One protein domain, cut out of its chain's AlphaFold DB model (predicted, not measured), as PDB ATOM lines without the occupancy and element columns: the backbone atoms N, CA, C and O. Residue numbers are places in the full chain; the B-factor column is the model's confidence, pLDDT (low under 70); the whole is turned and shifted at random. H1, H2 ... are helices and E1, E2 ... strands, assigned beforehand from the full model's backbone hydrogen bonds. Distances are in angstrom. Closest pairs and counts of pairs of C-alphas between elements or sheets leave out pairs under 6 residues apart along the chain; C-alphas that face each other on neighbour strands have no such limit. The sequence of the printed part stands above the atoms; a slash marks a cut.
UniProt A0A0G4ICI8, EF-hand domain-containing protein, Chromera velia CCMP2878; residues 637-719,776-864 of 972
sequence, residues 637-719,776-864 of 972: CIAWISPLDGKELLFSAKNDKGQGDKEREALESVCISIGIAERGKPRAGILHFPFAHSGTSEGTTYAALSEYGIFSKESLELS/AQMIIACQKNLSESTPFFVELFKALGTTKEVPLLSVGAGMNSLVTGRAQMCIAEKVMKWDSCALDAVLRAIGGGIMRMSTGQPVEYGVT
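What this domain is: This is residues 637 to 719 and 776 to 864 of the 972 residues of the protein "EF-hand domain-containing protein" of Chromera velia CCMP2878 (UniProt A0A0G4ICI8). Two helices, H5 and H6, fill the space between two sheets: a twisted sheet of five antiparallel strands, E1 E2 E3 E4 E5 in order, and a smaller sheet of three parallel strands, E7 E6 E8. Residues 655 to 661, of which 660 and 661 belong to H2, stick out at one end, and residues 787 to 792, of which 790 to 792 belong to H4, stick out beyond the small sheet. The printed part has 172 residues, with six named helices and eight named strands in the order E1 H1 H2 E2 E3 E4 E5 H3 E6 H4 H5 E7 H6 E8, a mixed class. It is compact, with a radius of gyration of the C-alphas of 16.2 A and spans of 49, 44 and 33 A.

How they stand to each other: E1, residues 637 to 644, is an edge strand, antiparallel to E2, residues 671 to 678, with N 640 and O 675 2.9 A apart. Between them H1, residues 648 to 652, and H2, residues 660 to 668, touch, the C-alphas of Leu 649 and Ala 666 being closest at 5.9 A; neither is on the sheet. E2, E3 (681 to 689), E4 (700 to 705) and E5 (709 to 712) form a meander, each strand the antiparallel neighbour of the one before, in three hairpins; N 674 and O 686 are 2.9 A apart, N 687 and O 702 2.8 A, N 711 and O 703 2.8 A. E3 bends by 55 degrees at residue 684. H3, residues 713 to 717, only grazes this sheet. E6, residues 778 to 782, is the inner strand of the parallel sheet, with E7 (825 to 829; N 780 and O 826, 2.9 A) and E8 (849 to 852; N 851 and O 779, 2.9 A). H4, residues 790 to 799, is on neither sheet. H5, residues 811 to 819, and H6, residues 837 to 844, are on both sheets, two layers with each, helices on one face of a sheet. H5 runs along E7, at 11 degrees on the local plane and a height over the sheet of 7.9 A; the C-alphas of Gly 814 and Cys 826 are closest, 5.5 A. H6 runs across the five strands at a height over the sheet of 5.8 A, only just over E3 and E4, with 3 of its C-alphas on each; its closest C-alpha to E2 is Ala 838, 3.7 A from that of Gly 675. H5 and H6 are close but not clearly touching, at a shallow tilt of 22 degrees, the same way. E6, H4, H5 and E7 make a strand-helix-strand unit, helices between two parallel neighbours; E7, H6 and E8 make a split one, with E6 between its strands and a right-handed crossover. In each of the six helices every O i to N i+4 pair is within hydrogen-bond range.

Where its parts are: E1 begins at C-alpha 637, (245.043, 286.245, 283.671), and is 21.4 A long; E2 is 22.6 A, E3 23.9 A and E4 17.4 A. H4, 14.4 A, is the longest helix by residues; H2 is 12.3 A, H5 12.2 A and H6 10.9 A. E7 is 13.4 A and E6 12.8 A. E8 ends at C-alpha 852, (265.637, 281.248, 291.198).

The domain as a whole: The C-alphas of Lys 657 and Arg 679 are the farthest apart, 49.8 A. Residues 720 to 775 are not printed; C-alphas 719 and 776 are 25.2 A apart across the cut. Of the links printed whole, H4 to H5 is long. Residues 853 to 864 hold no named element. Mean pLDDT of the printed part is 76.7, and 55 residues are under 70, among them 645 to 659, 713 to 719 and 779 to 805.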
ATOM      1  N   CYS A 637     244.746 287.484 282.969       84.94
ATOM      2  CA  CYS A 637     245.043 286.245 283.671       84.94
ATOM      3  C   CYS A 637     245.489 285.138 282.709       84.94
ATOM      4  O   CYS A 637     244.859 284.891 281.684       84.94
ATOM      5  N   ILE A 638     246.529 284.405 283.100       86.31
ATOM      6  CA  ILE A 638     246.928 283.137 282.489       86.31
ATOM      7  C   ILE A 638     246.632 282.034 283.499       86.31
ATOM      8  O   ILE A 638     247.125 282.080 284.626       86.31
ATOM      9  N   ALA A 639     245.836 281.047 283.084       88.88
ATOM     10  CA  ALA A 639     245.610 279.815 283.829       88.88
ATOM     11  C   ALA A 639     246.461 278.686 283.227       88.88
ATOM     12  O   ALA A 639     246.448 278.476 282.013       88.88
ATOM     13  N   TRP A 640     247.183 277.959 284.075       87.81
ATOM     14  CA  TRP A 640     248.024 276.818 283.711       87.81
ATOM     15  C   TRP A 640     247.599 275.594 284.519       87.81
ATOM     16  O   TRP A 640     247.326 275.723 285.710       87.81
ATOM     17  N   ILE A 641     247.541 274.421 283.887       90.25
ATOM     18  CA  ILE A 641     247.245 273.137 284.538       90.25
ATOM     19  C   ILE A 641     248.412 272.201 284.231       90.25
ATOM     20  O   ILE A 641     248.674 271.940 283.056       90.25
ATOM     21  N   SER A 642     249.096 271.692 285.259       84.56
ATOM     22  CA  SER A 642     250.247 270.802 285.092       84.56
ATOM     23  C   SER A 642     250.168 269.571 286.004       84.56
ATOM     24  O   SER A 642     250.122 269.711 287.225       84.56
ATOM     25  N   PRO A 643     250.150 268.344 285.448       82.75
ATOM     26  CA  PRO A 643     250.338 267.127 286.225       82.75
ATOM     27  C   PRO A 643     251.834 266.936 286.512       82.75
ATOM     28  O   PRO A 643     252.602 266.500 285.648       82.75
ATOM     29  N   LEU A 644     252.240 267.270 287.732       72.00
ATOM     30  CA  LEU A 644     253.605 267.154 288.228       72.00
ATOM     31  C   LEU A 644     253.933 265.700 288.606       72.00
ATOM     32  O   LEU A 644     253.107 264.959 289.142       72.00
ATOM     33  N   ASP A 645     255.173 265.313 288.311       64.44
ATOM     34  CA  ASP A 645     255.898 264.138 288.821       64.44
ATOM     35  C   ASP A 645     255.334 262.727 288.573       64.44
ATOM     36  O   ASP A 645     256.002 261.738 288.870       64.44
ATOM     37  N   GLY A 646     254.215 262.586 287.860       57.91
ATOM     38  CA  GLY A 646     253.684 261.289 287.405       57.91
ATOM     39  C   GLY A 646     254.525 260.533 286.351       57.91
ATOM     40  O   GLY A 646     253.961 259.737 285.602       57.91
ATOM     41  N   LYS A 647     255.835 260.803 286.216       55.81
ATOM     42  CA  LYS A 647     256.711 260.227 285.171       55.81
ATOM     43  C   LYS A 647     257.949 259.505 285.708       55.81
ATOM     44  O   LYS A 647     257.957 258.281 285.689       55.81
ATOM     45  N   GLU A 648     259.005 260.216 286.117       56.59
ATOM     46  CA  GLU A 648     260.332 259.593 286.311       56.59
ATOM     47  C   GLU A 648     260.327 258.527 287.435       56.59
ATOM     48  O   GLU A 648     260.813 257.418 287.218       56.59
ATOM     49  N   LEU A 649     259.666 258.779 288.574       55.84
ATOM     50  CA  LEU A 649     259.596 257.828 289.700       55.84
ATOM     51  C   LEU A 649     258.808 256.538 289.380       55.84
ATOM     52  O   LEU A 649     259.258 255.438 289.706       55.84
ATOM     53  N   LEU A 650     257.665 256.648 288.689       57.91
ATOM     54  CA  LEU A 650     256.762 255.523 288.377       57.91
ATOM     55  C   LEU A 650     257.331 254.506 287.368       57.91
ATOM     56  O   LEU A 650     256.812 253.391 287.254       57.91
ATOM     57  N   PHE A 651     258.387 254.860 286.630       55.62
ATOM     58  CA  PHE A 651     259.095 253.921 285.753       55.62
ATOM     59  C   PHE A 651     260.333 253.306 286.413       55.62
ATOM     60  O   PHE A 651     260.628 252.140 286.151       55.62
ATOM     61  N   SER A 652     261.018 254.034 287.300       56.72
ATOM     62  CA  SER A 652     262.197 253.536 288.022       56.72
ATOM     63  C   SER A 652     261.881 252.480 289.088       56.72
ATOM     64  O   SER A 652     262.776 251.745 289.498       56.72
ATOM     65  N   ALA A 653     260.626 252.376 289.535       55.97
ATOM     66  CA  ALA A 653     260.237 251.514 290.651       55.97
ATOM     67  C   ALA A 653     260.012 250.020 290.314       55.97
ATOM     68  O   ALA A 653     259.657 249.243 291.192       55.97
ATOM     69  N   LYS A 654     260.200 249.600 289.056       53.69
ATOM     70  CA  LYS A 654     259.691 248.307 288.549       53.69
ATOM     71  C   LYS A 654     260.630 247.100 288.663       53.69
ATOM     72  O   LYS A 654     260.273 246.028 288.175       53.69
ATOM     73  N   ASN A 655     261.817 247.256 289.251       59.41
ATOM     74  CA  ASN A 655     262.891 246.263 289.115       59.41
ATOM     75  C   ASN A 655     263.204 245.461 290.392       59.41
ATOM     76  O   ASN A 655     263.572 244.292 290.261       59.41
ATOM     77  N   ASP A 656     263.027 246.013 291.600       63.66
ATOM     78  CA  ASP A 656     263.388 245.317 292.845       63.66
ATOM     79  C   ASP A 656     262.170 244.726 293.572       63.66
ATOM     80  O   ASP A 656     261.164 245.385 293.824       63.66
ATOM     81  N   LYS A 657     262.270 243.467 294.015       58.03
ATOM     82  CA  LYS A 657     261.165 242.721 294.661       58.03
ATOM     83  C   LYS A 657     260.894 243.099 296.131       58.03
ATOM     84  O   LYS A 657     260.378 242.286 296.892       58.03
ATOM     85  N   GLY A 658     261.246 244.319 296.531       64.88
ATOM     86  CA  GLY A 658     261.034 244.873 297.876       64.88
ATOM     87  C   GLY A 658     260.575 246.332 297.850       64.88
ATOM     88  O   GLY A 658     260.860 247.080 298.778       64.88
ATOM     89  N   GLN A 659     259.952 246.764 296.750       67.12
ATOM     90  CA  GLN A 659     259.859 248.179 296.375       67.12
ATOM     91  C   GLN A 659     258.501 248.846 296.677       67.12
ATOM     92  O   GLN A 659     258.356 250.042 296.439       67.12
ATOM     93  N   GLY A 660     257.541 248.122 297.267       75.50
ATOM     94  CA  GLY A 660     256.168 248.602 297.495       75.50
ATOM     95  C   GLY A 660     256.059 249.906 298.297       75.50
ATOM     96  O   GLY A 660     255.280 250.778 297.926       75.50
ATOM     97  N   ASP A 661     256.884 250.103 299.332       76.44
ATOM     98  CA  ASP A 661     256.889 251.363 300.094       76.44
ATOM     99  C   ASP A 661     257.448 252.548 299.281       76.44
ATOM    100  O   ASP A 661     257.008 253.680 299.463       76.44
ATOM    101  N   LYS A 662     258.345 252.295 298.315       75.94
ATOM    102  CA  LYS A 662     258.851 253.325 297.386       75.94
ATOM    103  C   LYS A 662     257.870 253.616 296.251       75.94
ATOM    104  O   LYS A 662     257.781 254.755 295.810       75.94
ATOM    105  N   GLU A 663     257.123 252.617 295.772       78.19
ATOM    106  CA  GLU A 663     256.003 252.839 294.841       78.19
ATOM    107  C   GLU A 663     254.896 253.668 295.506       78.19
ATOM    108  O   GLU A 663     254.343 254.580 294.893       78.19
ATOM    109  N   ARG A 664     254.629 253.398 296.786       77.50
ATOM    110  CA  ARG A 664     253.706 254.150 297.639       77.50
ATOM    111  C   ARG A 664     254.154 255.603 297.825       77.50
ATOM    112  O   ARG A 664     253.378 256.504 297.530       77.50
ATOM    113  N   GLU A 665     255.405 255.835 298.224       77.25
ATOM    114  CA  GLU A 665     256.004 257.176 298.337       77.25
ATOM    115  C   GLU A 665     256.001 257.932 296.992       77.25
ATOM    116  O   GLU A 665     255.630 259.106 296.925       77.25
ATOM    117  N   ALA A 666     256.320 257.246 295.888       80.81
ATOM    118  CA  ALA A 666     256.251 257.812 294.543       80.81
ATOM    119  C   ALA A 666     254.824 258.233 294.154       80.81
ATOM    120  O   ALA A 666     254.650 259.302 293.565       80.81
ATOM    121  N   LEU A 667     253.804 257.441 294.498       83.06
ATOM    122  CA  LEU A 667     252.399 257.799 294.282       83.06
ATOM    123  C   LEU A 667     251.977 258.992 295.149       83.06
ATOM    124  O   LEU A 667     251.376 259.924 294.620       83.06
ATOM    125  N   GLU A 668     252.347 259.033 296.433       84.06
ATOM    126  CA  GLU A 668     252.071 260.186 297.311       84.06
ATOM    127  C   GLU A 668     252.726 261.494 296.825       84.06
ATOM    128  O   GLU A 668     252.267 262.582 297.181       84.06
ATOM    129  N   SER A 669     253.755 261.408 295.971       81.62
ATOM    130  CA  SER A 669     254.390 262.568 295.333       81.62
ATOM    131  C   SER A 669     253.635 263.146 294.127       81.62
ATOM    132  O   SER A 669     253.901 264.286 293.743       81.62
ATOM    133  N   VAL A 670     252.701 262.399 293.521       88.56
ATOM    134  CA  VAL A 670     251.963 262.846 292.327       88.56
ATOM    135  C   VAL A 670     251.066 264.030 292.685       88.56
ATOM    136  O   VAL A 670     250.267 263.953 293.617       88.56
ATOM    137  N   CYS A 671     251.165 265.117 291.918       91.50
ATOM    138  CA  CYS A 671     250.432 266.354 292.179       91.50
ATOM    139  C   CYS A 671     249.834 266.929 290.892       91.50
ATOM    140  O   CYS A 671     250.531 267.120 289.900       91.50
ATOM    141  N   ILE A 672     248.541 267.246 290.898       92.94
ATOM    142  CA  ILE A 672     247.888 268.032 289.849       92.94
ATOM    143  C   ILE A 672     247.886 269.487 290.309       92.94
ATOM    144  O   ILE A 672     247.236 269.830 291.298       92.94
ATOM    145  N   SER A 673     248.609 270.340 289.588       93.31
ATOM    146  CA  SER A 673     248.718 271.762 289.888       93.31
ATOM    147  C   SER A 673     247.863 272.605 288.939       93.31
ATOM    148  O   SER A 673     247.779 272.331 287.740       93.31
ATOM    149  N   ILE A 674     247.210 273.641 289.472       94.25
ATOM    150  CA  ILE A 674     246.467 274.645 288.699       94.25
ATOM    151  C   ILE A 674     246.879 276.029 289.197       94.25
ATOM    152  O   ILE A 674     246.598 276.385 290.337       94.25
ATOM    153  N   GLY A 675     247.574 276.802 288.367       93.50
ATOM    154  CA  GLY A 675     248.066 278.138 288.711       93.50
ATOM    155  C   GLY A 675     247.352 279.223 287.915       93.50
ATOM    156  O   GLY A 675     247.135 279.057 286.715       93.50
ATOM    157  N   ILE A 676     247.018 280.341 288.559       92.75
ATOM    158  CA  ILE A 676     246.477 281.539 287.909       92.75
ATOM    159  C   ILE A 676     247.398 282.720 288.216       92.75
ATOM    160  O   ILE A 676     247.508 283.139 289.369       92.75
ATOM    161  N   ALA A 677     248.018 283.286 287.178       91.31
ATOM    162  CA  ALA A 677     248.812 284.509 287.276       91.31
ATOM    163  C   ALA A 677     248.109 285.676 286.576       91.31
ATOM    164  O   ALA A 677     247.693 285.534 285.430       91.31
ATOM    165  N   GLU A 678     248.028 286.842 287.217       91.94
ATOM    166  CA  GLU A 678     247.600 288.095 286.584       91.94
ATOM    167  C   GLU A 678     248.829 288.968 286.318       91.94
ATOM    168  O   GLU A 678     249.617 289.211 287.230       91.94
ATOM    169  N   ARG A 679     249.021 289.444 285.076       89.31
ATOM    170  CA  ARG A 679     250.176 290.295 284.690       89.31
ATOM    171  C   ARG A 679     251.549 289.727 285.105       89.31
ATOM    172  O   ARG A 679     252.504 290.470 285.301       89.31
ATOM    173  N   GLY A 680     251.653 288.407 285.245       86.88
ATOM    174  CA  GLY A 680     252.873 287.731 285.680       86.88
ATOM    175  C   GLY A 680     253.130 287.710 287.192       86.88
ATOM    176  O   GLY A 680     254.213 287.300 287.605       86.88
ATOM    177  N   LYS A 681     252.150 288.077 288.023       88.88
ATOM    178  CA  LYS A 681     252.144 287.781 289.463       88.88
ATOM    179  C   LYS A 681     251.182 286.619 289.734       88.88
ATOM    180  O   LYS A 681     250.054 286.674 289.238       88.88
ATOM    181  N   PRO A 682     251.577 285.568 290.472       90.81
ATOM    182  CA  PRO A 682     250.659 284.493 290.829       90.81
ATOM    183  C   PRO A 682     249.611 285.054 291.793       90.81
ATOM    184  O   PRO A 682     249.962 285.761 292.733       90.81
ATOM    185  N   ARG A 683     248.331 284.782 291.527       93.25
ATOM    186  CA  ARG A 683     247.187 285.262 292.323       93.25
ATOM    187  C   ARG A 683     246.450 284.119 293.011       93.25
ATOM    188  O   ARG A 683     246.019 284.267 294.149       93.25
ATOM    189  N   ALA A 684     246.321 282.977 292.332       94.44
ATOM    190  CA  ALA A 684     245.685 281.779 292.870       94.44
ATOM    191  C   ALA A 684     246.458 280.512 292.494       94.44
ATOM    192  O   ALA A 684     247.048 280.430 291.414       94.44
ATOM    193  N   GLY A 685     246.411 279.512 293.370       94.50
ATOM    194  CA  GLY A 685     247.000 278.197 293.149       94.50
ATOM    195  C   GLY A 685     246.129 277.090 293.726       94.50
ATOM    196  O   GLY A 685     245.466 277.278 294.741       94.50
ATOM    197  N   ILE A 686     246.133 275.936 293.071       94.38
ATOM    198  CA  ILE A 686     245.519 274.695 293.542       94.38
ATOM    199  C   ILE A 686     246.561 273.595 293.376       94.38
ATOM    200  O   ILE A 686     247.185 273.492 292.318       94.38
ATOM    201  N   LEU A 687     246.736 272.776 294.405       93.94
ATOM    202  CA  LEU A 687     247.577 271.587 294.409       93.94
ATOM    203  C   LEU A 687     246.735 270.425 294.931       93.94
ATOM    204  O   LEU A 687     246.314 270.428 296.089       93.94
ATOM    205  N   HIS A 688     246.471 269.452 294.067       93.94
ATOM    206  CA  HIS A 688     245.708 268.255 294.389       93.94
ATOM    207  C   HIS A 688     246.620 267.029 294.321       93.94
ATOM    208  O   HIS A 688     247.162 266.708 293.265       93.94
ATOM    209  N   PHE A 689     246.775 266.345 295.448       92.62
ATOM    210  CA  PHE A 689     247.575 265.139 295.611       92.62
ATOM    211  C   PHE A 689     246.635 263.924 295.684       92.62
ATOM    212  O   PHE A 689     246.199 263.569 296.785       92.62
ATOM    213  N   PRO A 690     246.292 263.278 294.549       90.62
ATOM    214  CA  PRO A 690     245.254 262.242 294.490       90.62
ATOM    215  C   PRO A 690     245.549 260.997 295.337       90.62
ATOM    216  O   PRO A 690     244.628 260.246 295.637       90.62
ATOM    217  N   PHE A 691     246.808 260.774 295.729       89.19
ATOM    218  CA  PHE A 691     247.225 259.601 296.505       89.19
ATOM    219  C   PHE A 691     247.826 259.934 297.877       89.19
ATOM    220  O   PHE A 691     248.184 259.011 298.604       89.19
ATOM    221  N   ALA A 692     247.951 261.216 298.251       79.31
ATOM    222  CA  ALA A 692     248.456 261.589 299.573       79.31
ATOM    223  C   ALA A 692     247.510 261.065 300.664       79.31
ATOM    224  O   ALA A 692     246.323 261.392 300.640       79.31
ATOM    225  N   HIS A 693     248.067 260.302 301.613       77.62
ATOM    226  CA  HIS A 693     247.357 259.389 302.519       77.62
ATOM    227  C   HIS A 693     246.909 258.092 301.829       77.62
ATOM    228  O   HIS A 693     245.737 257.723 301.798       77.62
ATOM    229  N   SER A 694     247.897 257.350 301.331       59.31
ATOM    230  CA  SER A 694     247.781 255.981 300.823       59.31
ATOM    231  C   SER A 694     247.094 255.031 301.827       59.31
ATOM    232  O   SER A 694     247.726 254.418 302.693       59.31
ATOM    233  N   GLY A 695     245.769 254.916 301.712       65.81
ATOM    234  CA  GLY A 695     244.899 254.188 302.644       65.81
ATOM    235  C   GLY A 695     243.514 254.826 302.813       65.81
ATOM    236  O   GLY A 695     242.559 254.118 303.124       65.81
ATOM    237  N   THR A 696     243.381 256.127 302.549       68.50
ATOM    238  CA  THR A 696     242.091 256.796 302.318       68.50
ATOM    239  C   THR A 696     241.827 256.939 300.822       68.50
ATOM    240  O   THR A 696     242.754 257.114 300.039       68.50
ATOM    241  N   SER A 697     240.556 256.893 300.418       72.56
ATOM    242  CA  SER A 697     240.137 257.165 299.034       72.56
ATOM    243  C   SER A 697     240.084 258.660 298.696       72.56
ATOM    244  O   SER A 697     239.862 259.011 297.544       72.56
ATOM    245  N   GLU A 698     240.243 259.546 299.682       84.06
ATOM    246  CA  GLU A 698     240.225 260.995 299.484       84.06
ATOM    247  C   GLU A 698     241.643 261.536 299.247       84.06
ATOM    248  O   GLU A 698     242.488 261.490 300.140       84.06
ATOM    249  N   GLY A 699     241.889 262.093 298.057       89.00
ATOM    250  CA  GLY A 699     243.115 262.833 297.753       89.00
ATOM    251  C   GLY A 699     243.174 264.194 298.460       89.00
ATOM    252  O   GLY A 699     242.170 264.899 298.592       89.00
ATOM    253  N   THR A 700     244.369 264.607 298.884       91.19
ATOM    254  CA  THR A 700     244.561 265.854 299.650       91.19
ATOM    255  C   THR A 700     244.583 267.067 298.718       91.19
ATOM    256  O   THR A 700     245.277 267.050 297.704       91.19
ATOM    257  N   THR A 701     243.849 268.140 299.040       93.19
ATOM    258  CA  THR A 701     243.779 269.348 298.193       93.19
ATOM    259  C   THR A 701     244.073 270.616 298.984       93.19
ATOM    260  O   THR A 701     243.383 270.919 299.958       93.19
ATOM    261  N   TYR A 702     245.044 271.393 298.505       91.81
ATOM    262  CA  TYR A 702     245.352 272.735 298.991       91.81
ATOM    263  C   TYR A 702     245.011 273.744 297.893       91.81
ATOM    264  O   TYR A 702     245.600 273.705 296.813       91.81
ATOM    265  N   ALA A 703     244.077 274.654 298.154       93.25
ATOM    266  CA  ALA A 703     243.878 275.844 297.333       93.25
ATOM    267  C   ALA A 703     244.436 277.068 298.067       93.25
ATOM    268  O   ALA A 703     244.506 277.075 299.292       93.25
ATOM    269  N   ALA A 704     244.825 278.113 297.346       92.19
ATOM    270  CA  ALA A 704     245.313 279.346 297.946       92.19
ATOM    271  C   ALA A 704     245.038 280.562 297.069       92.19
ATOM    272  O   ALA A 704     245.030 280.471 295.838       92.19
ATOM    273  N   LEU A 705     244.913 281.713 297.724       91.31
ATOM    274  CA  LEU A 705     245.107 283.016 297.103       91.31
ATOM    275  C   LEU A 705     246.353 283.638 297.737       91.31
ATOM    276  O   LEU A 705     246.451 283.694 298.964       91.31
ATOM    277  N   SER A 706     247.288 284.116 296.918       86.50
ATOM    278  CA  SER A 706     248.635 284.529 297.357       86.50
ATOM    279  C   SER A 706     248.656 285.659 298.394       86.50
ATOM    280  O   SER A 706     249.659 285.842 299.071       86.50
ATOM    281  N   GLU A 707     247.559 286.410 298.500       84.69
ATOM    282  CA  GLU A 707     247.367 287.552 299.405       84.69
ATOM    283  C   GLU A 707     246.441 287.239 300.600       84.69
ATOM    284  O   GLU A 707     246.360 288.043 301.525       84.69
ATOM    285  N   TYR A 708     245.747 286.089 300.606       81.38
ATOM    286  CA  TYR A 708     244.682 285.778 301.583       81.38
ATOM    287  C   TYR A 708     244.862 284.449 302.336       81.38
ATOM    288  O   TYR A 708     244.124 284.192 303.287       81.38
ATOM    289  N   GLY A 709     245.829 283.614 301.946       86.69
ATOM    290  CA  GLY A 709     246.161 282.373 302.648       86.69
ATOM    291  C   GLY A 709     245.709 281.087 301.946       86.69
ATOM    292  O   GLY A 709     245.191 281.105 300.825       86.69
ATOM    293  N   ILE A 710     245.975 279.954 302.608       84.19
ATOM    294  CA  ILE A 710     245.571 278.612 302.164       84.19
ATOM    295  C   ILE A 710     244.154 278.285 302.644       84.19
ATOM    296  O   ILE A 710     243.786 278.506 303.797       84.19
ATOM    297  N   PHE A 711     243.402 277.651 301.752       84.12
ATOM    298  CA  PHE A 711     242.118 277.011 301.978       84.12
ATOM    299  C   PHE A 711     242.293 275.500 301.741       84.12
ATOM    300  O   PHE A 711     242.328 275.036 300.599       84.12
ATOM    301  N   SER A 712     242.434 274.727 302.819       77.94
ATOM    302  CA  SER A 712     242.367 273.258 302.778       77.94
ATOM    303  C   SER A 712     240.965 272.758 303.149       77.94
ATOM    304  O   SER A 712     240.150 273.522 303.680       77.94
ATOM    305  N   LYS A 713     240.676 271.469 302.917       69.00
ATOM    306  CA  LYS A 713     239.407 270.847 303.338       69.00
ATOM    307  C   LYS A 713     239.209 270.984 304.851       69.00
ATOM    308  O   LYS A 713     238.172 271.468 305.290       69.00
ATOM    309  N   GLU A 714     240.232 270.672 305.643       62.75
ATOM    310  CA  GLU A 714     240.208 270.811 307.104       62.75
ATOM    311  C   GLU A 714     240.031 272.273 307.526       62.75
ATOM    312  O   GLU A 714     239.264 272.550 308.442       62.75
ATOM    313  N   SER A 715     240.679 273.222 306.840       50.44
ATOM    314  CA  SER A 715     240.555 274.657 307.140       50.44
ATOM    315  C   SER A 715     239.125 275.165 306.928       50.44
ATOM    316  O   SER A 715     238.604 275.932 307.739       50.44
ATOM    317  N   LEU A 716     238.463 274.698 305.865       44.09
ATOM    318  CA  LEU A 716     237.058 275.005 305.598       44.09
ATOM    319  C   LEU A 716     236.137 274.304 306.608       44.09
ATOM    320  O   LEU A 716     235.170 274.904 307.076       44.09
ATOM    321  N   GLU A 717     236.439 273.072 307.016       42.91
ATOM    322  CA  GLU A 717     235.626 272.346 307.995       42.91
ATOM    323  C   GLU A 717     235.787 272.852 309.437       42.91
ATOM    324  O   GLU A 717     234.804 272.886 310.178       42.91
ATOM    325  N   LEU A 718     236.968 273.348 309.812       33.38
ATOM    326  CA  LEU A 718     237.230 274.044 311.079       33.38
ATOM    327  C   LEU A 718     236.490 275.389 311.194       33.38
ATOM    328  O   LEU A 718     236.357 275.913 312.298       33.38
ATOM    329  N   SER A 719     235.981 275.941 310.086       29.09
ATOM    330  CA  SER A 719     235.162 277.164 310.096       29.09
ATOM    331  C   SER A 719     233.690 276.933 310.484       29.09
ATOM    332  O   SER A 719     232.942 277.895 310.679       29.09
ATOM    333  N   ALA A 776     260.194 281.719 307.138       57.06
ATOM    334  CA  ALA A 776     259.547 281.671 305.828       57.06
ATOM    335  C   ALA A 776     259.870 280.382 305.051       57.06
ATOM    336  O   ALA A 776     261.033 279.993 304.926       57.06
ATOM    337  N   GLN A 777     258.837 279.747 304.495       74.38
ATOM    338  CA  GLN A 777     258.975 278.510 303.724       74.38
ATOM    339  C   GLN A 777     259.436 278.780 302.286       74.38
ATOM    340  O   GLN A 777     258.982 279.730 301.651       74.38
ATOM    341  N   MET A 778     260.319 277.946 301.731       74.31
ATOM    342  CA  MET A 778     261.021 278.311 300.493       74.31
ATOM    343  C   MET A 778     261.172 277.155 299.498       74.31
ATOM    344  O   MET A 778     261.653 276.081 299.853       74.31
ATOM    345  N   ILE A 779     260.848 277.389 298.221       68.00
ATOM    346  CA  ILE A 779     261.361 276.547 297.127       68.00
ATOM    347  C   ILE A 779     262.517 277.262 296.440       68.00
ATOM    348  O   ILE A 779     262.388 278.389 295.961       68.00
ATOM    349  N   ILE A 780     263.636 276.556 296.335       68.00
ATOM    350  CA  ILE A 780     264.782 276.952 295.530       68.00
ATOM    351  C   ILE A 780     264.696 276.199 294.197       68.00
ATOM    352  O   ILE A 780     264.866 274.981 294.145       68.00
ATOM    353  N   ALA A 781     264.389 276.923 293.119       64.38
ATOM    354  CA  ALA A 781     264.211 276.356 291.785       64.38
ATOM    355  C   ALA A 781     265.530 276.347 290.993       64.38
ATOM    356  O   ALA A 781     266.176 277.388 290.810       64.38
ATOM    357  N   CYS A 782     265.899 275.170 290.483       60.22
ATOM    358  CA  CYS A 782     267.178 274.914 289.822       60.22
ATOM    359  C   CYS A 782     267.034 274.808 288.299       60.22
ATOM    360  O   CYS A 782     266.239 274.019 287.781       60.22
ATOM    361  N   GLN A 783     267.878 275.541 287.568       57.56
ATOM    362  CA  GLN A 783     268.137 275.242 286.157       57.56
ATOM    363  C   GLN A 783     268.958 273.940 286.042       57.56
ATOM    364  O   GLN A 783     269.593 273.514 287.002       57.56
ATOM    365  N   LYS A 784     268.911 273.292 284.871       51.22
ATOM    366  CA  LYS A 784     269.177 271.851 284.640       51.22
ATOM    367  C   LYS A 784     270.536 271.259 285.076       51.22
ATOM    368  O   LYS A 784     270.699 270.049 284.954       51.22
ATOM    369  N   ASN A 785     271.495 272.055 285.547       46.62
ATOM    370  CA  ASN A 785     272.906 271.669 285.656       46.62
ATOM    371  C   ASN A 785     273.404 271.747 287.115       46.62
ATOM    372  O   ASN A 785     274.254 272.573 287.440       46.62
ATOM    373  N   LEU A 786     272.868 270.908 288.009       52.44
ATOM    374  CA  LEU A 786     273.240 270.897 289.438       52.44
ATOM    375  C   LEU A 786     274.530 270.104 289.758       52.44
ATOM    376  O   LEU A 786     274.947 270.043 290.909       52.44
ATOM    377  N   SER A 787     275.172 269.490 288.759       48.59
ATOM    378  CA  SER A 787     276.166 268.415 288.938       48.59
ATOM    379  C   SER A 787     277.508 268.801 289.574       48.59
ATOM    380  O   SER A 787     278.265 267.901 289.925       48.59
ATOM    381  N   GLU A 788     277.824 270.092 289.724       45.12
ATOM    382  CA  GLU A 788     279.141 270.552 290.213       45.12
ATOM    383  C   GLU A 788     279.077 271.504 291.424       45.12
ATOM    384  O   GLU A 788     280.094 271.741 292.072       45.12
ATOM    385  N   SER A 789     277.901 272.036 291.777       53.25
ATOM    386  CA  SER A 789     277.754 273.116 292.772       53.25
ATOM    387  C   SER A 789     277.087 272.705 294.092       53.25
ATOM    388  O   SER A 789     277.059 273.496 295.037       53.25
ATOM    389  N   THR A 790     276.616 271.460 294.216       55.66
ATOM    390  CA  THR A 790     275.964 270.914 295.425       55.66
ATOM    391  C   THR A 790     276.700 271.196 296.750       55.66
ATOM    392  O   THR A 790     276.019 271.545 297.717       55.66
ATOM    393  N   PRO A 791     278.049 271.110 296.854       58.25
ATOM    394  CA  PRO A 791     278.752 271.372 298.116       58.25
ATOM    395  C   PRO A 791     278.565 272.804 298.638       58.25
ATOM    396  O   PRO A 791     278.315 272.988 299.827       58.25
ATOM    397  N   PHE A 792     278.605 273.804 297.749       65.00
ATOM    398  CA  PHE A 792     278.406 275.215 298.102       65.00
ATOM    399  C   PHE A 792     277.012 275.454 298.693       65.00
ATOM    400  O   PHE A 792     276.859 276.168 299.681       65.00
ATOM    401  N   PHE A 793     275.988 274.802 298.139       64.38
ATOM    402  CA  PHE A 793     274.629 274.911 298.661       64.38
ATOM    403  C   PHE A 793     274.466 274.227 300.024       64.38
ATOM    404  O   PHE A 793     273.822 274.789 300.902       64.38
ATOM    405  N   VAL A 794     275.128 273.089 300.268       60.00
ATOM    406  CA  VAL A 794     275.164 272.467 301.607       60.00
ATOM    407  C   VAL A 794     275.818 273.387 302.652       60.00
ATOM    408  O   VAL A 794     275.410 273.371 303.814       60.00
ATOM    409  N   GLU A 795     276.792 274.218 302.274       64.31
ATOM    410  CA  GLU A 795     277.336 275.255 303.163       64.31
ATOM    411  C   GLU A 795     276.390 276.453 303.327       64.31
ATOM    412  O   GLU A 795     276.183 276.904 304.453       64.31
ATOM    413  N   LEU A 796     275.732 276.906 302.254       64.19
ATOM    414  CA  LEU A 796     274.710 277.958 302.317       64.19
ATOM    415  C   LEU A 796     273.555 277.583 303.263       64.19
ATOM    416  O   LEU A 796     273.114 278.413 304.051       64.19
ATOM    417  N   PHE A 797     273.090 276.332 303.244       68.44
ATOM    418  CA  PHE A 797     271.998 275.878 304.113       68.44
ATOM    419  C   PHE A 797     272.430 275.755 305.581       68.44
ATOM    420  O   PHE A 797     271.673 276.126 306.477       68.44
ATOM    421  N   LYS A 798     273.683 275.355 305.846       64.25
ATOM    422  CA  LYS A 798     274.275 275.456 307.194       64.25
ATOM    423  C   LYS A 798     274.360 276.913 307.662       64.25
ATOM    424  O   LYS A 798     274.056 277.190 308.819       64.25
ATOM    425  N   ALA A 799     274.731 277.840 306.776       59.22
ATOM    426  CA  ALA A 799     274.817 279.271 307.080       59.22
ATOM    427  C   ALA A 799     273.442 279.928 307.316       59.22
ATOM    428  O   ALA A 799     273.341 280.849 308.124       59.22
ATOM    429  N   LEU A 800     272.378 279.427 306.678       64.00
ATOM    430  CA  LEU A 800     270.987 279.827 306.938       64.00
ATOM    431  C   LEU A 800     270.418 279.271 308.259       64.00
ATOM    432  O   LEU A 800     269.292 279.600 308.623       64.00
ATOM    433  N   GLY A 801     271.172 278.441 308.990       66.88
ATOM    434  CA  GLY A 801     270.785 277.946 310.315       66.88
ATOM    435  C   GLY A 801     269.615 276.955 310.322       66.88
ATOM    436  O   GLY A 801     269.059 276.684 311.387       66.88
ATOM    437  N   THR A 802     269.228 276.402 309.167       65.62
ATOM    438  CA  THR A 802     268.122 275.440 309.067       65.62
ATOM    439  C   THR A 802     268.510 274.119 309.734       65.62
ATOM    440  O   THR A 802     269.312 273.354 309.202       65.62
ATOM    441  N   THR A 803     267.937 273.844 310.908       60.19
ATOM    442  CA  THR A 803     268.166 272.602 311.675       60.19
ATOM    443  C   THR A 803     267.338 271.415 311.180       60.19
ATOM    444  O   THR A 803     267.564 270.289 311.621       60.19
ATOM    445  N   LYS A 804     266.378 271.657 310.281       67.12
ATOM    446  CA  LYS A 804     265.550 270.639 309.624       67.12
ATOM    447  C   LYS A 804     266.208 270.215 308.309       67.12
ATOM    448  O   LYS A 804     266.917 271.002 307.684       67.12
ATOM    449  N   GLU A 805     265.987 268.969 307.905       64.50
ATOM    450  CA  GLU A 805     266.571 268.419 306.679       64.50
ATOM    451  C   GLU A 805     266.109 269.193 305.432       64.50
ATOM    452  O   GLU A 805     264.999 269.728 305.385       64.50
ATOM    453  N   VAL A 806     266.971 269.230 304.411       70.50
ATOM    454  CA  VAL A 806     266.683 269.810 303.091       70.50
ATOM    455  C   VAL A 806     266.561 268.650 302.100       70.50
ATOM    456  O   VAL A 806     267.570 268.232 301.527       70.50
ATOM    457  N   PRO A 807     265.369 268.055 301.938       70.38
ATOM    458  CA  PRO A 807     265.227 266.837 301.161       70.38
ATOM    459  C   PRO A 807     265.208 267.171 299.660       70.38
ATOM    460  O   PRO A 807     264.491 268.067 299.207       70.38
ATOM    461  N   LEU A 808     266.007 266.446 298.873       74.50
ATOM    462  CA  LEU A 808     266.020 266.557 297.412       74.50
ATOM    463  C   LEU A 808     264.865 265.722 296.843       74.50
ATOM    464  O   LEU A 808     265.022 264.537 296.552       74.50
ATOM    465  N   LEU A 809     263.686 266.336 296.760       77.06
ATOM    466  CA  LEU A 809     262.433 265.678 296.387       77.06
ATOM    467  C   LEU A 809     261.982 266.047 294.971       77.06
ATOM    468  O   LEU A 809     262.430 267.027 294.376       77.06
ATOM    469  N   SER A 810     261.029 265.270 294.454       82.31
ATOM    470  CA  SER A 810     260.200 265.712 293.335       82.31
ATOM    471  C   SER A 810     259.401 266.966 293.723       82.31
ATOM    472  O   SER A 810     259.167 267.231 294.907       82.31
ATOM    473  N   VAL A 811     258.982 267.758 292.735       83.94
ATOM    474  CA  VAL A 811     258.330 269.062 292.949       83.94
ATOM    475  C   VAL A 811     257.058 268.912 293.797       83.94
ATOM    476  O   VAL A 811     256.816 269.711 294.702       83.94
ATOM    477  N   GLY A 812     256.287 267.849 293.564       85.50
ATOM    478  CA  GLY A 812     255.117 267.471 294.351       85.50
ATOM    479  C   GLY A 812     255.453 267.068 295.792       85.50
ATOM    480  O   GLY A 812     254.928 267.682 296.722       85.50
ATOM    481  N   ALA A 813     256.338 266.088 296.013       84.69
ATOM    482  CA  ALA A 813     256.697 265.644 297.371       84.69
ATOM    483  C   ALA A 813     257.359 266.756 298.202       84.69
ATOM    484  O   ALA A 813     257.080 266.895 299.398       84.69
ATOM    485  N   GLY A 814     258.180 267.586 297.557       87.56
ATOM    486  CA  GLY A 814     258.768 268.789 298.133       87.56
ATOM    487  C   GLY A 814     257.712 269.782 298.597       87.56
ATOM    488  O   GLY A 814     257.718 270.217 299.749       87.56
ATOM    489  N   MET A 815     256.747 270.083 297.729       87.56
ATOM    490  CA  MET A 815     255.674 271.015 298.046       87.56
ATOM    491  C   MET A 815     254.722 270.485 299.128       87.56
ATOM    492  O   MET A 815     254.346 271.237 300.024       87.56
ATOM    493  N   ASN A 816     254.382 269.192 299.115       88.00
ATOM    494  CA  ASN A 816     253.597 268.581 300.192       88.00
ATOM    495  C   ASN A 816     254.346 268.661 301.537       88.00
ATOM    496  O   ASN A 816     253.753 268.978 302.567       88.00
ATOM    497  N   SER A 817     255.666 268.446 301.529       87.81
ATOM    498  CA  SER A 817     256.517 268.564 302.722       87.81
ATOM    499  C   SER A 817     256.583 269.990 303.279       87.81
ATOM    500  O   SER A 817     256.582 270.154 304.497       87.81
ATOM    501  N   LEU A 818     256.592 271.016 302.421       89.25
ATOM    502  CA  LEU A 818     256.525 272.426 302.831       89.25
ATOM    503  C   LEU A 818     255.155 272.776 303.427       89.25
ATOM    504  O   LEU A 818     255.067 273.167 304.590       89.25
ATOM    505  N   VAL A 819     254.070 272.535 302.683       87.25
ATOM    506  CA  VAL A 819     252.703 272.892 303.112       87.25
ATOM    507  C   VAL A 819     252.287 272.156 304.396       87.25
ATOM    508  O   VAL A 819     251.575 272.721 305.222       87.25
ATOM    509  N   THR A 820     252.779 270.931 304.624       86.56
ATOM    510  CA  THR A 820     252.562 270.189 305.886       86.56
ATOM    511  C   THR A 820     253.559 270.529 307.005       86.56
ATOM    512  O   THR A 820     253.500 269.925 308.076       86.56
ATOM    513  N   GLY A 821     254.483 271.472 306.791       88.12
ATOM    514  CA  GLY A 821     255.475 271.921 307.777       88.12
ATOM    515  C   GLY A 821     256.578 270.908 308.107       88.12
ATOM    516  O   GLY A 821     257.333 271.113 309.060       88.12
ATOM    517  N   ARG A 822     256.685 269.814 307.339       85.69
ATOM    518  CA  ARG A 822     257.732 268.783 307.480       85.69
ATOM    519  C   ARG A 822     259.097 269.302 307.021       85.69
ATOM    520  O   ARG A 822     260.111 268.944 307.609       85.69
ATOM    521  N   ALA A 823     259.107 270.165 306.007       88.19
ATOM    522  CA  ALA A 823     260.280 270.883 305.525       88.19
ATOM    523  C   ALA A 823     260.106 272.397 305.730       88.19
ATOM    524  O   ALA A 823     258.997 272.918 305.647       88.19
ATOM    525  N   GLN A 824     261.213 273.110 305.950       87.19
ATOM    526  CA  GLN A 824     261.267 274.578 305.837       87.19
ATOM    527  C   GLN A 824     261.669 275.020 304.419       87.19
ATOM    528  O   GLN A 824     261.317 276.112 303.979       87.19
ATOM    529  N   MET A 825     262.384 274.165 303.683       87.69
ATOM    530  CA  MET A 825     262.887 274.466 302.348       87.69
ATOM    531  C   MET A 825     262.948 273.203 301.482       87.69
ATOM    532  O   MET A 825     263.287 272.131 301.981       87.69
ATOM    533  N   CYS A 826     262.661 273.333 300.185       87.12
ATOM    534  CA  CYS A 826     262.865 272.273 299.199       87.12
ATOM    535  C   CYS A 826     263.662 272.785 297.995       87.12
ATOM    536  O   CYS A 826     263.481 273.917 297.543       87.12
ATOM    537  N   ILE A 827     264.513 271.923 297.443       86.50
ATOM    538  CA  ILE A 827     265.206 272.151 296.174       86.50
ATOM    539  C   ILE A 827     264.385 271.470 295.080       86.50
ATOM    540  O   ILE A 827     264.039 270.301 295.226       86.50
ATOM    541  N   ALA A 828     264.053 272.189 294.009       81.69
ATOM    542  CA  ALA A 828     263.215 271.680 292.927       81.69
ATOM    543  C   ALA A 828     263.949 271.776 291.582       81.69
ATOM    544  O   ALA A 828     264.220 272.870 291.075       81.69
ATOM    545  N   GLU A 829     264.276 270.628 290.989       79.62
ATOM    546  CA  GLU A 829     264.956 270.568 289.694       79.62
ATOM    547  C   GLU A 829     264.003 270.734 288.504       79.62
ATOM    548  O   GLU A 829     262.830 270.372 288.563       79.62
ATOM    549  N   LYS A 830     264.540 271.226 287.377       74.44
ATOM    550  CA  LYS A 830     263.895 271.234 286.046       74.44
ATOM    551  C   LYS A 830     262.554 271.998 285.954       74.44
ATOM    552  O   LYS A 830     261.940 271.962 284.888       74.44
ATOM    553  N   VAL A 831     262.105 272.693 287.006       72.94
ATOM    554  CA  VAL A 831     260.779 273.337 287.063       72.94
ATOM    555  C   VAL A 831     260.617 274.361 285.936       72.94
ATOM    556  O   VAL A 831     261.344 275.356 285.873       72.94
ATOM    557  N   MET A 832     259.652 274.145 285.040       77.88
ATOM    558  CA  MET A 832     259.354 275.112 283.984       77.88
ATOM    559  C   MET A 832     258.646 276.332 284.580       77.88
ATOM    560  O   MET A 832     257.883 276.213 285.541       77.88
ATOM    561  N   LYS A 833     258.845 277.509 283.966       77.69
ATOM    562  CA  LYS A 833     258.306 278.799 284.443       77.69
ATOM    563  C   LYS A 833     256.843 278.689 284.889       77.69
ATOM    564  O   LYS A 833     256.536 279.048 286.018       77.69
ATOM    565  N   TRP A 834     255.963 278.137 284.054       81.00
ATOM    566  CA  TRP A 834     254.522 278.059 284.330       81.00
ATOM    567  C   TRP A 834     254.105 276.952 285.307       81.00
ATOM    568  O   TRP A 834     253.171 277.166 286.076       81.00
ATOM    569  N   ASP A 835     254.823 275.826 285.353       81.19
ATOM    570  CA  ASP A 835     254.547 274.720 286.288       81.19
ATOM    571  C   ASP A 835     254.636 275.174 287.752       81.19
ATOM    572  O   ASP A 835     253.871 274.730 288.606       81.19
ATOM    573  N   SER A 836     255.525 276.132 288.023       87.75
ATOM    574  CA  SER A 836     255.727 276.714 289.349       87.75
ATOM    575  C   SER A 836     254.610 277.671 289.816       87.75
ATOM    576  O   SER A 836     254.561 278.008 290.994       87.75
ATOM    577  N   CYS A 837     253.693 278.102 288.935       91.25
ATOM    578  CA  CYS A 837     252.719 279.173 289.216       91.25
ATOM    579  C   CYS A 837     251.741 278.834 290.351       91.25
ATOM    580  O   CYS A 837     251.471 279.665 291.218       91.25
ATOM    581  N   ALA A 838     251.239 277.597 290.375       91.56
ATOM    582  CA  ALA A 838     250.367 277.128 291.451       91.56
ATOM    583  C   ALA A 838     251.112 277.060 292.792       91.56
ATOM    584  O   ALA A 838     250.553 277.398 293.831       91.56
ATOM    585  N   LEU A 839     252.381 276.640 292.756       91.56
ATOM    586  CA  LEU A 839     253.207 276.480 293.943       91.56
ATOM    587  C   LEU A 839     253.548 277.836 294.555       91.56
ATOM    588  O   LEU A 839     253.371 278.001 295.753       91.56
ATOM    589  N   ASP A 840     253.957 278.825 293.759       92.06
ATOM    590  CA  ASP A 840     254.305 280.152 294.281       92.06
ATOM    591  C   ASP A 840     253.083 280.890 294.855       92.06
ATOM    592  O   ASP A 840     253.197 281.574 295.869       92.06
ATOM    593  N   ALA A 841     251.885 280.685 294.291       90.50
ATOM    594  CA  ALA A 841     250.646 281.174 294.902       90.50
ATOM    595  C   ALA A 841     250.377 280.544 296.283       90.50
ATOM    596  O   ALA A 841     250.013 281.252 297.220       90.50
ATOM    597  N   VAL A 842     250.568 279.224 296.413       90.81
ATOM    598  CA  VAL A 842     250.347 278.479 297.666       90.81
ATOM    599  C   VAL A 842     251.452 278.745 298.698       90.81
ATOM    600  O   VAL A 842     251.154 278.812 299.885       90.81
ATOM    601  N   LEU A 843     252.699 278.972 298.275       91.00
ATOM    602  CA  LEU A 843     253.815 279.329 299.158       91.00
ATOM    603  C   LEU A 843     253.679 280.749 299.710       91.00
ATOM    604  O   LEU A 843     253.802 280.938 300.917       91.00
ATOM    605  N   ARG A 844     253.366 281.745 298.869       90.75
ATOM    606  CA  ARG A 844     253.128 283.132 299.324       90.75
ATOM    607  C   ARG A 844     252.014 283.200 300.368       90.75
ATOM    608  O   ARG A 844     252.155 283.875 301.383       90.75
ATOM    609  N   ALA A 845     250.972 282.396 300.176       88.88
ATOM    610  CA  ALA A 845     249.871 282.220 301.114       88.88
ATOM    611  C   ALA A 845     250.256 281.625 302.493       88.88
ATOM    612  O   ALA A 845     249.457 281.711 303.425       88.88
ATOM    613  N   ILE A 846     251.459 281.060 302.655       88.88
ATOM    614  CA  ILE A 846     252.034 280.619 303.944       88.88
ATOM    615  C   ILE A 846     253.322 281.376 304.306       88.88
ATOM    616  O   ILE A 846     254.169 280.868 305.037       88.88
ATOM    617  N   GLY A 847     253.466 282.614 303.816       89.62
ATOM    618  CA  GLY A 847     254.611 283.481 304.126       89.62
ATOM    619  C   GLY A 847     255.917 283.047 303.454       89.62
ATOM    620  O   GLY A 847     256.995 283.338 303.962       89.62
ATOM    621  N   GLY A 848     255.818 282.313 302.348       91.00
ATOM    622  CA  GLY A 848     256.934 281.756 301.593       91.00
ATOM    623  C   GLY A 848     257.021 282.238 300.144       91.00
ATOM    624  O   GLY A 848     256.374 283.204 299.743       91.00
ATOM    625  N   GLY A 849     257.807 281.537 299.326       90.62
ATOM    626  CA  GLY A 849     257.859 281.777 297.880       90.62
ATOM    627  C   GLY A 849     258.875 280.917 297.130       90.62
ATOM    628  O   GLY A 849     259.619 280.133 297.728       90.62
ATOM    629  N   ILE A 850     258.910 281.076 295.806       90.38
ATOM    630  CA  ILE A 850     259.889 280.428 294.923       90.38
ATOM    631  C   ILE A 850     260.986 281.414 294.521       90.38
ATOM    632  O   ILE A 850     260.703 282.465 293.944       90.38
ATOM    633  N   MET A 851     262.248 281.040 294.749       87.38
ATOM    634  CA  MET A 851     263.427 281.792 294.306       87.38
ATOM    635  C   MET A 851     264.188 281.049 293.203       87.38
ATOM    636  O   MET A 851     264.302 279.822 293.218       87.38
ATOM    637  N   ARG A 852     264.763 281.791 292.252       83.94
ATOM    638  CA  ARG A 852     265.637 281.248 291.198       83.94
ATOM    639  C   ARG A 852     267.078 281.139 291.708       83.94
ATOM    640  O   ARG A 852     267.695 282.176 291.962       83.94
ATOM    641  N   MET A 853     267.649 279.925 291.739       79.75
ATOM    642  CA  MET A 853     269.035 279.683 292.202       79.75
ATOM    643  C   MET A 853     270.061 280.669 291.631       79.75
ATOM    644  O   MET A 853     270.840 281.245 292.378       79.75
ATOM    645  N   SER A 854     270.046 280.891 290.313       77.69
ATOM    646  CA  SER A 854     271.061 281.680 289.600       77.69
ATOM    647  C   SER A 854     271.022 283.192 289.864       77.69
ATOM    648  O   SER A 854     271.883 283.908 289.366       77.69
ATOM    649  N   THR A 855     270.045 283.697 290.627       82.38
ATOM    650  CA  THR A 855     269.907 285.143 290.916       82.38
ATOM    651  C   THR A 855     269.535 285.471 292.364       82.38
ATOM    652  O   THR A 855     269.585 286.636 292.747       82.38
ATOM    653  N   GLY A 856     269.085 284.487 293.151       82.31
ATOM    654  CA  GLY A 856     268.482 284.712 294.471       82.31
ATOM    655  C   GLY A 856     267.138 285.460 294.446       82.31
ATOM    656  O   GLY A 856     266.543 285.657 295.498       82.31
ATOM    657  N   GLN A 857     266.648 285.873 293.272       84.00
ATOM    658  CA  GLN A 857     265.418 286.652 293.136       84.00
ATOM    659  C   GLN A 857     264.165 285.758 293.111       84.00
ATOM    660  O   GLN A 857     264.240 284.615 292.635       84.00
ATOM    661  N   PRO A 858     263.002 286.275 293.554       85.06
ATOM    662  CA  PRO A 858     261.710 285.621 293.367       85.06
ATOM    663  C   PRO A 858     261.405 285.309 291.894       85.06
ATOM    664  O   PRO A 858     261.861 286.002 290.982       85.06
ATOM    665  N   VAL A 859     260.598 284.279 291.643       83.50
ATOM    666  CA  VAL A 859     260.143 283.951 290.283       83.50
ATOM    667  C   VAL A 859     259.046 284.922 289.830       83.50
ATOM    668  O   VAL A 859     257.999 285.043 290.463       83.50
ATOM    669  N   GLU A 860     259.265 285.576 288.687       81.88
ATOM    670  CA  GLU A 860     258.260 286.401 288.011       81.88
ATOM    671  C   GLU A 860     257.680 285.700 286.776       81.88
ATOM    672  O   GLU A 860     258.398 285.229 285.886       81.88
ATOM    673  N   TYR A 861     256.353 285.695 286.662       80.56
ATOM    674  CA  TYR A 861     255.602 284.982 285.624       80.56
ATOM    675  C   TYR A 861     255.345 285.861 284.396       80.56
ATOM    676  O   TYR A 861     254.318 285.723 283.742       80.56
ATOM    677  N   GLY A 862     256.268 286.785 284.094       71.25
ATOM    678  CA  GLY A 862     256.086 287.859 283.109       71.25
ATOM    679  C   GLY A 862     255.390 287.415 281.817       71.25
ATOM    680  O   GLY A 862     255.847 286.473 281.157       71.25
ATOM    681  N   VAL A 863     254.287 288.100 281.504       54.22
ATOM    682  CA  VAL A 863     253.551 287.998 280.240       54.22
ATOM    683  C   VAL A 863     254.346 288.771 279.196       54.22
ATOM    684  O   VAL A 863     254.553 289.967 279.364       54.22
ATOM    685  N   THR A 864     254.783 288.113 278.124       42.97
ATOM    686  CA  THR A 864     255.470 288.781 277.011       42.97
ATOM    687  C   THR A 864     254.464 289.604 276.205       42.97
ATOM    688  O   THR A 864     253.842 289.097 275.271       42.97
TER     689      THR A 864